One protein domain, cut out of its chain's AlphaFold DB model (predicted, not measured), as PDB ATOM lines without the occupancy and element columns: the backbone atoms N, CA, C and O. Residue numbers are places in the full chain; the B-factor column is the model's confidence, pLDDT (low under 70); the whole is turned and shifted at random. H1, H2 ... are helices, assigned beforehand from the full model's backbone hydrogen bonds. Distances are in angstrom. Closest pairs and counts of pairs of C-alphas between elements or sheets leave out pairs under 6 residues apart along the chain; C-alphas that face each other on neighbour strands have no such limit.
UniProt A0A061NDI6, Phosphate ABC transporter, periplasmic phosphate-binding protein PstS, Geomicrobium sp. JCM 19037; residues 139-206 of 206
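Overview. This is residues 139 to 206 of the 206 residues of the protein "Phosphate ABC transporter, periplasmic phosphate-binding protein PstS" of Geomicrobium sp. JCM 19037 (UniProt A0A061NDI6). This domain has little regular structure: long loops run beside three short helices, with H2 toward one end, H1 between and H3 toward the other. From Phe 139 a loop folds back before H1, and residues 172 to 187 run the length of the domain from H2 to H3. The printed part has 68 residues, 22 of them in named helices; it is all helix, with no named strand, compact with a radius of gyration of the C-alphas of 11.9 A, and only just elongated, spanning 34 by 22 by 21 A.

Arrangement. Look first at H1, residues 154 to 161, and H2, residues 168 to 171: they are close but not clearly touching, the closest C-alphas, Gln 156 and Val 171, 7.0 A apart. H3, residues 188 to 197, only just touches H1, with 3 pairs of C-alphas within 8 A, the closest Arg 158 and Ile 197 at 6.0 A. They run opposite ways at a steep tilt of 69 degrees, only just short of about perpendicular. H2 and H3 are apart. In H1 and H3 every O i to N i+4 pair is within hydrogen-bond range; H2 is too short for one.

Along the chain. Find C-alpha 154 at (139.755, 278.791, 321.801); H1 runs 10.6 A from there. H3 runs 14.3 A to C-alpha 197 at (136.029, 282.635, 314.072).

Size, cuts and confidence. The C-alphas of Glu 174 and Gly 186 are farthest apart, 34.0 A. The printed part has no cut; the H2 to H3 link is long, and Cys 206 alone is under pLDDT 70.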
ATOM      1  N   PHE A 139     143.972 290.693 321.278       85.69
ATOM      2  CA  PHE A 139     142.522 290.563 321.300       85.69
ATOM      3  C   PHE A 139     142.143 289.631 322.453       85.69
ATOM      4  O   PHE A 139     142.553 288.468 322.474       85.69
ATOM      5  N   VAL A 140     141.431 290.164 323.446       89.31
ATOM      6  CA  VAL A 140     141.112 289.452 324.686       89.31
ATOM      7  C   VAL A 140     139.609 289.321 324.864       89.31
ATOM      8  O   VAL A 140     138.849 290.243 324.578       89.31
ATOM      9  N   PHE A 141     139.202 288.167 325.379       91.31
ATOM     10  CA  PHE A 141     137.846 287.928 325.844       91.31
ATOM     11  C   PHE A 141     137.819 288.111 327.353       91.31
ATOM     12  O   PHE A 141     138.726 287.659 328.056       91.31
ATOM     13  N   PHE A 142     136.771 288.749 327.848       91.19
ATOM     14  CA  PHE A 142     136.516 288.870 329.272       91.19
ATOM     15  C   PHE A 142     135.053 288.558 329.550       91.19
ATOM     16  O   PHE A 142     134.189 288.656 328.678       91.19
ATOM     17  N   VAL A 143     134.795 288.154 330.783       92.81
ATOM     18  CA  VAL A 143     133.457 287.906 331.308       92.81
ATOM     19  C   VAL A 143     133.170 288.915 332.412       92.81
ATOM     20  O   VAL A 143     134.066 289.623 332.870       92.81
ATOM     21  N   ASN A 144     131.911 288.997 332.835       90.44
ATOM     22  CA  ASN A 144     131.555 289.774 334.015       90.44
ATOM     23  C   ASN A 144     132.360 289.294 335.242       90.44
ATOM     24  O   ASN A 144     132.565 288.093 335.397       90.44
ATOM     25  N   GLU A 145     132.766 290.219 336.117       90.12
ATOM     26  CA  GLU A 145     133.589 289.935 337.306       90.12
ATOM     27  C   GLU A 145     132.986 288.858 338.225       90.12
ATOM     28  O   GLU A 145     133.721 288.108 338.862       90.12
ATOM     29  N   THR A 146     131.657 288.727 338.279       89.50
ATOM     30  CA  THR A 146     131.000 287.713 339.115       89.50
ATOM     31  C   THR A 146     130.915 286.333 338.460       89.50
ATOM     32  O   THR A 146     130.404 285.403 339.083       89.50
ATOM     33  N   ASN A 147     131.346 286.176 337.204       91.56
ATOM     34  CA  ASN A 147     131.371 284.879 336.532       91.56
ATOM     35  C   ASN A 147     132.596 284.070 337.010       91.56
ATOM     36  O   ASN A 147     133.722 284.529 336.835       91.56
ATOM     37  N   PRO A 148     132.412 282.862 337.578       90.38
ATOM     38  CA  PRO A 148     133.505 282.084 338.164       90.38
ATOM     39  C   PRO A 148     134.429 281.409 337.133       90.38
ATOM     40  O   PRO A 148     135.384 280.741 337.526       90.38
ATOM     41  N   ILE A 149     134.145 281.514 335.831       93.75
ATOM     42  CA  ILE A 149     135.001 280.957 334.778       93.75
ATOM     43  C   ILE A 149     136.326 281.726 334.717       93.75
ATOM     44  O   ILE A 149     136.370 282.885 334.317       93.75
ATOM     45  N   GLU A 150     137.424 281.047 335.048       90.88
ATOM     46  CA  GLU A 150     138.772 281.636 335.011       90.88
ATOM     47  C   GLU A 150     139.453 281.511 333.638       90.88
ATOM     48  O   GLU A 150     140.382 282.254 333.326       90.88
ATOM     49  N   SER A 151     139.028 280.553 332.808       93.69
ATOM     50  CA  SER A 151     139.633 280.318 331.495       93.69
ATOM     51  C   SER A 151     138.695 279.573 330.555       93.69
ATOM     52  O   SER A 151     137.962 278.686 330.992       93.69
ATOM     53  N   LEU A 152     138.801 279.870 329.262       95.94
ATOM     54  CA  LEU A 152     138.141 279.146 328.180       95.94
ATOM     55  C   LEU A 152     139.173 278.772 327.118       95.94
ATOM     56  O   LEU A 152     140.114 279.524 326.855       95.94
ATOM     57  N   THR A 153     138.996 277.614 326.491       96.56
ATOM     58  CA  THR A 153     139.786 277.256 325.311       96.56
ATOM     59  C   THR A 153     139.311 278.052 324.094       96.56
ATOM     60  O   THR A 153     138.173 278.520 324.037       96.56
ATOM     61  N   SER A 154     140.162 278.176 323.071       95.56
ATOM     62  CA  SER A 154     139.755 278.791 321.801       95.56
ATOM     63  C   SER A 154     138.567 278.075 321.152       95.56
ATOM     64  O   SER A 154     137.752 278.724 320.511       95.56
ATOM     65  N   GLU A 155     138.461 276.757 321.327       96.50
ATOM     66  CA  GLU A 155     137.337 275.957 320.831       96.50
ATOM     67  C   GLU A 155     136.040 276.316 321.562       96.50
ATOM     68  O   GLU A 155     135.042 276.605 320.915       96.50
ATOM     69  N   GLN A 156     136.071 276.425 322.894       97.19
ATOM     70  CA  GLN A 156     134.908 276.860 323.673       97.19
ATOM     71  C   GLN A 156     134.472 278.280 323.305       97.19
ATOM     72  O   GLN A 156     133.280 278.536 323.179       97.19
ATOM     73  N   LEU A 157     135.422 279.197 323.101       96.75
ATOM     74  CA  LEU A 157     135.121 280.556 322.648       96.75
ATOM     75  C   LEU A 157     134.462 280.555 321.265       96.75
ATOM     76  O   LEU A 157     133.463 281.240 321.082       96.75
ATOM     77  N   ARG A 158     134.971 279.764 320.312       96.56
ATOM     78  CA  ARG A 158     134.329 279.611 318.998       96.56
ATOM     79  C   ARG A 158     132.907 279.086 319.146       96.56
ATOM     80  O   ARG A 158     131.997 279.760 318.690       96.56
ATOM     81  N   SER A 159     132.709 277.980 319.864       97.06
ATOM     82  CA  SER A 159     131.377 277.405 320.085       97.06
ATOM     83  C   SER A 159     130.412 278.366 320.789       97.06
ATOM     84  O   SER A 159     129.215 278.333 320.523       97.06
ATOM     85  N   ILE A 160     130.899 279.255 321.662       97.00
ATOM     86  CA  ILE A 160     130.071 280.318 322.251       97.00
ATOM     87  C   ILE A 160     129.623 281.313 321.173       97.00
ATOM     88  O   ILE A 160     128.438 281.609 321.059       97.00
ATOM     89  N   TYR A 161     130.562 281.825 320.377       96.69
ATOM     90  CA  TYR A 161     130.297 282.873 319.387       96.69
ATOM     91  C   TYR A 161     129.633 282.366 318.093       96.69
ATOM     92  O   TYR A 161     129.119 283.177 317.328       96.69
ATOM     93  N   THR A 162     129.593 281.054 317.858       96.38
ATOM     94  CA  THR A 162     128.773 280.410 316.814       96.38
ATOM     95  C   THR A 162     127.402 279.962 317.338       96.38
ATOM     96  O   THR A 162     126.563 279.486 316.576       96.38
ATOM     97  N   GLY A 163     127.143 280.114 318.644       95.56
ATOM     98  CA  GLY A 163     125.877 279.744 319.282       95.56
ATOM     99  C   GLY A 163     125.700 278.246 319.560       95.56
ATOM    100  O   GLY A 163     124.612 277.830 319.956       95.56
ATOM    101  N   GLU A 164     126.737 277.427 319.382       96.56
ATOM    102  CA  GLU A 164     126.726 276.006 319.757       96.56
ATOM    103  C   GLU A 164     126.675 275.810 321.277       96.56
ATOM    104  O   GLU A 164     126.002 274.906 321.769       96.56
ATOM    105  N   VAL A 165     127.377 276.670 322.015       97.38
ATOM    106  CA  VAL A 165     127.383 276.723 323.478       97.38
ATOM    107  C   VAL A 165     126.624 277.966 323.911       97.38
ATOM    108  O   VAL A 165     126.998 279.089 323.582       97.38
ATOM    109  N   THR A 166     125.565 277.773 324.692       96.56
ATOM    110  CA  THR A 166     124.660 278.867 325.090       96.56
ATOM    111  C   THR A 166     124.490 278.974 326.601       96.56
ATOM    112  O   THR A 166     123.846 279.907 327.089       96.56
ATOM    113  N   ASN A 167     125.076 278.051 327.369       97.06
ATOM    114  CA  ASN A 167     125.020 278.033 328.821       97.06
ATOM    115  C   ASN A 167     126.404 277.815 329.452       97.06
ATOM    116  O   ASN A 167     127.150 276.917 329.071       97.06
ATOM    117  N   TRP A 168     126.720 278.587 330.493       97.12
ATOM    118  CA  TRP A 168     127.989 278.495 331.223       97.12
ATOM    119  C   TRP A 168     128.261 277.100 331.810       97.12
ATOM    120  O   TRP A 168     129.420 276.692 331.908       97.12
ATOM    121  N   ALA A 169     127.220 276.322 332.131       95.88
ATOM    122  CA  ALA A 169     127.369 274.945 332.609       95.88
ATOM    123  C   ALA A 169     128.019 274.002 331.580       95.88
ATOM    124  O   ALA A 169     128.623 273.002 331.963       95.88
ATOM    125  N   GLU A 170     127.936 274.313 330.284       97.44
ATOM    126  CA  GLU A 170     128.515 273.503 329.201       97.44
ATOM    127  C   GLU A 170     130.044 273.633 329.128       97.44
ATOM    128  O   GLU A 170     130.725 272.774 328.574       97.44
ATOM    129  N   VAL A 171     130.592 274.684 329.744       96.31
ATOM    130  CA  VAL A 171     132.031 274.981 329.786       96.31
ATOM    131  C   VAL A 171     132.608 274.909 331.201       96.31
ATOM    132  O   VAL A 171     133.736 275.334 331.433       96.31
ATOM    133  N   GLY A 172     131.864 274.316 332.142       91.94
ATOM    134  CA  GLY A 172     132.319 274.061 333.514       91.94
ATOM    135  C   GLY A 172     131.950 275.136 334.540       91.94
ATOM    136  O   GLY A 172     132.464 275.095 335.656       91.94
ATOM    137  N   GLY A 173     131.076 276.078 334.185       92.75
ATOM    138  CA  GLY A 173     130.573 277.126 335.073       92.75
ATOM    139  C   GLY A 173     129.262 276.756 335.769       92.75
ATOM    140  O   GLY A 173     128.766 275.630 335.686       92.75
ATOM    141  N   GLU A 174     128.675 277.732 336.457       92.94
ATOM    142  CA  GLU A 174     127.320 277.605 337.000       92.94
ATOM    143  C   GLU A 174     126.272 277.711 335.886       92.94
ATOM    144  O   GLU A 174     126.526 278.280 334.829       92.94
ATOM    145  N   SER A 175     125.074 277.160 336.098       95.56
ATOM    146  CA  SER A 175     124.029 277.242 335.074       95.56
ATOM    147  C   SER A 175     123.568 278.683 334.871       95.56
ATOM    148  O   SER A 175     123.049 279.313 335.791       95.56
ATOM    149  N   GLY A 176     123.712 279.179 333.645       93.06
ATOM    150  CA  GLY A 176     123.316 280.529 333.263       93.06
ATOM    151  C   GLY A 176     123.487 280.741 331.765       93.06
ATOM    152  O   GLY A 176     124.439 280.234 331.176       93.06
ATOM    153  N   THR A 177     122.550 281.454 331.145       94.94
ATOM    154  CA  THR A 177     122.618 281.778 329.715       94.94
ATOM    155  C   THR A 177     123.825 282.667 329.426       94.94
ATOM    156  O   THR A 177     124.102 283.612 330.167       94.94
ATOM    157  N   ILE A 178     124.532 282.362 328.344       95.06
ATOM    158  CA  ILE A 178     125.635 283.171 327.838       95.06
ATOM    159  C   ILE A 178     125.061 284.256 326.931       95.06
ATOM    160  O   ILE A 178     124.278 283.969 326.029       95.06
ATOM    161  N   GLN A 179     125.478 285.497 327.162       93.56
ATOM    162  CA  GLN A 179     125.228 286.619 326.265       93.56
ATOM    163  C   GLN A 179     126.563 287.037 325.644       93.56
ATOM    164  O   GLN A 179     127.406 287.633 326.316       93.56
ATOM    165  N   ALA A 180     126.776 286.671 324.379       93.38
ATOM    166  CA  ALA A 180     128.012 286.953 323.656       93.38
ATOM    167  C   ALA A 180     127.924 288.327 322.971       93.38
ATOM    168  O   ALA A 180     127.264 288.492 321.947       93.38
ATOM    169  N   PHE A 181     128.581 289.331 323.552       92.25
ATOM    170  CA  PHE A 181     128.607 290.680 322.990       92.25
ATOM    171  C   PHE A 181     129.520 290.758 321.762       92.25
ATOM    172  O   PHE A 181     130.641 290.242 321.770       92.25
ATOM    173  N   GLN A 182     129.038 291.452 320.732       89.38
ATOM    174  CA  GLN A 182     129.759 291.736 319.493       89.38
ATOM    175  C   GLN A 182     129.817 293.245 319.245       89.38
ATOM    176  O   GLN A 182     129.028 294.014 319.798       89.38
ATOM    177  N   ARG A 183     130.778 293.677 318.430       85.56
ATOM    178  CA  ARG A 183     130.946 295.079 318.033       85.56
ATOM    179  C   ARG A 183     130.347 295.295 316.635       85.56
ATOM    180  O   ARG A 183     130.191 294.330 315.891       85.56
ATOM    181  N   PRO A 184     130.039 296.545 316.241       82.69
ATOM    182  CA  PRO A 184     129.605 296.837 314.878       82.69
ATOM    183  C   PRO A 184     130.607 296.337 313.828       82.69
ATOM    184  O   PRO A 184     131.825 296.360 314.063       82.69
ATOM    185  N   GLU A 185     130.092 295.921 312.670       83.31
ATOM    186  CA  GLU A 185     130.905 295.582 311.498       83.31
ATOM    187  C   GLU A 185     131.840 296.739 311.111       83.31
ATOM    188  O   GLU A 185     131.567 297.903 311.400       83.31
ATOM    189  N   GLY A 186     132.992 296.409 310.521       73.69
ATOM    190  CA  GLY A 186     134.026 297.389 310.156       73.69
ATOM    191  C   GLY A 186     134.905 297.863 311.324       73.69
ATOM    192  O   GLY A 186     136.003 298.376 311.106       73.69
ATOM    193  N   SER A 187     134.503 297.638 312.582       81.06
ATOM    194  CA  SER A 187     135.379 297.928 313.724       81.06
ATOM    195  C   SER A 187     136.568 296.958 313.802       81.06
ATOM    196  O   SER A 187     136.457 295.774 313.468       81.06
ATOM    197  N   GLY A 188     137.720 297.443 314.284       79.62
ATOM    198  CA  GLY A 188     138.943 296.637 314.390       79.62
ATOM    199  C   GLY A 188     138.774 295.376 315.249       79.62
ATOM    200  O   GLY A 188     139.124 294.283 314.815       79.62
ATOM    201  N   SER A 189     138.151 295.494 316.428       83.81
ATOM    202  CA  SER A 189     137.878 294.341 317.299       83.81
ATOM    203  C   SER A 189     136.877 293.354 316.691       83.81
ATOM    204  O   SER A 189     137.034 292.153 316.890       83.81
ATOM    205  N   GLN A 190     135.886 293.825 315.919       88.94
ATOM    206  CA  GLN A 190     134.970 292.926 315.207       88.94
ATOM    207  C   GLN A 190     135.689 292.190 314.074       88.94
ATOM    208  O   GLN A 190     135.479 290.997 313.889       88.94
ATOM    209  N   THR A 191     136.597 292.868 313.368       86.38
ATOM    210  CA  THR A 191     137.447 292.239 312.347       86.38
ATOM    211  C   THR A 191     138.345 291.165 312.970       86.38
ATOM    212  O   THR A 191     138.460 290.066 312.429       86.38
ATOM    213  N   ALA A 192     138.935 291.437 314.140       89.25
ATOM    214  CA  ALA A 192     139.718 290.454 314.885       89.25
ATOM    215  C   ALA A 192     138.866 289.255 315.337       89.25
ATOM    216  O   ALA A 192     139.313 288.113 315.219       89.25
ATOM    217  N   LEU A 193     137.628 289.492 315.792       92.62
ATOM    218  CA  LEU A 193     136.681 288.428 316.126       92.62
ATOM    219  C   LEU A 193     136.349 287.569 314.900       92.62
ATOM    220  O   LEU A 193     136.461 286.353 314.972       92.62
ATOM    221  N   GLN A 194     136.010 288.175 313.762       91.12
ATOM    222  CA  GLN A 194     135.713 287.459 312.516       91.12
ATOM    223  C   GLN A 194     136.903 286.611 312.050       91.12
ATOM    224  O   GLN A 194     136.738 285.442 311.715       91.12
ATOM    225  N   GLN A 195     138.122 287.154 312.106       89.50
ATOM    226  CA  GLN A 195     139.342 286.389 311.819       89.50
ATOM    227  C   GLN A 195     139.554 285.242 312.815       89.50
ATOM    228  O   GLN A 195     140.001 284.160 312.429       89.50
ATOM    229  N   PHE A 196     139.236 285.466 314.092       92.44
ATOM    230  CA  PHE A 196     139.293 284.436 315.120       92.44
ATOM    231  C   PHE A 196     138.254 283.337 314.891       92.44
ATOM    232  O   PHE A 196     138.580 282.185 315.141       92.44
ATOM    233  N   ILE A 197     137.052 283.640 314.400       93.12
ATOM    234  CA  ILE A 197     136.029 282.635 314.072       93.12
ATOM    235  C   ILE A 197     136.352 281.909 312.758       93.12
ATOM    236  O   ILE A 197     136.186 280.697 312.667       93.12
ATOM    237  N   GLY A 198     136.963 282.576 311.782       89.12
ATOM    238  CA  GLY A 198     137.383 281.941 310.534       89.12
ATOM    239  C   GLY A 198     136.210 281.708 309.582       89.12
ATOM    240  O   GLY A 198     135.542 282.662 309.203       89.12
ATOM    241  N   GLU A 199     136.007 280.463 309.145       87.62
ATOM    242  CA  GLU A 199     134.961 280.108 308.165       87.62
ATOM    243  C   GLU A 199     133.592 279.825 308.804       87.62
ATOM    244  O   GLU A 199     132.603 279.696 308.084       87.62
ATOM    245  N   ASP A 200     133.534 279.715 310.132       89.12
ATOM    246  CA  ASP A 200     132.292 279.442 310.848       89.12
ATOM    247  C   ASP A 200     131.374 280.679 310.859       89.12
ATOM    248  O   ASP A 200     131.826 281.827 310.827       89.12
ATOM    249  N   GLU A 201     130.063 280.446 310.919       89.69
ATOM    250  CA  GLU A 201     129.070 281.519 310.983       89.69
ATOM    251  C   GLU A 201     129.001 282.093 312.406       89.69
ATOM    252  O   GLU A 201     128.714 281.381 313.371       89.69
ATOM    253  N   LEU A 202     129.273 283.393 312.532       92.19
ATOM    254  CA  LEU A 202     129.038 284.141 313.764       92.19
ATOM    255  C   LEU A 202     127.538 284.183 314.060       92.19
ATOM    256  O   LEU A 202     126.735 284.452 313.169       92.19
ATOM    257  N   MET A 203     127.168 283.979 315.322       91.69
ATOM    258  CA  MET A 203     125.790 284.189 315.760       91.69
ATOM    259  C   MET A 203     125.352 285.646 315.539       91.69
ATOM    260  O   MET A 203     126.187 286.553 315.503       91.69
ATOM    261  N   ASP A 204     124.043 285.889 315.481       85.44
ATOM    262  CA  ASP A 204     123.511 287.252 315.443       85.44
ATOM    263  C   ASP A 204     123.969 288.057 316.675       85.44
ATOM    264  O   ASP A 204     124.002 287.551 317.804       85.44
ATOM    265  N   SER A 205     124.315 289.331 316.473       76.81
ATOM    266  CA  SER A 205     124.638 290.236 317.578       76.81
ATOM    267  C   SER A 205     123.422 290.411 318.494       76.81
ATOM    268  O   SER A 205     122.321 290.672 318.002       76.81
ATOM    269  N   CYS A 206     123.631 290.284 319.809       61.34
ATOM    270  CA  CYS A 206     122.602 290.506 320.832       61.34
ATOM    271  C   CYS A 206     122.101 291.955 320.890       61.34
ATOM    272  O   CYS A 206     122.914 292.875 320.647       61.34
TER     273      CYS A 206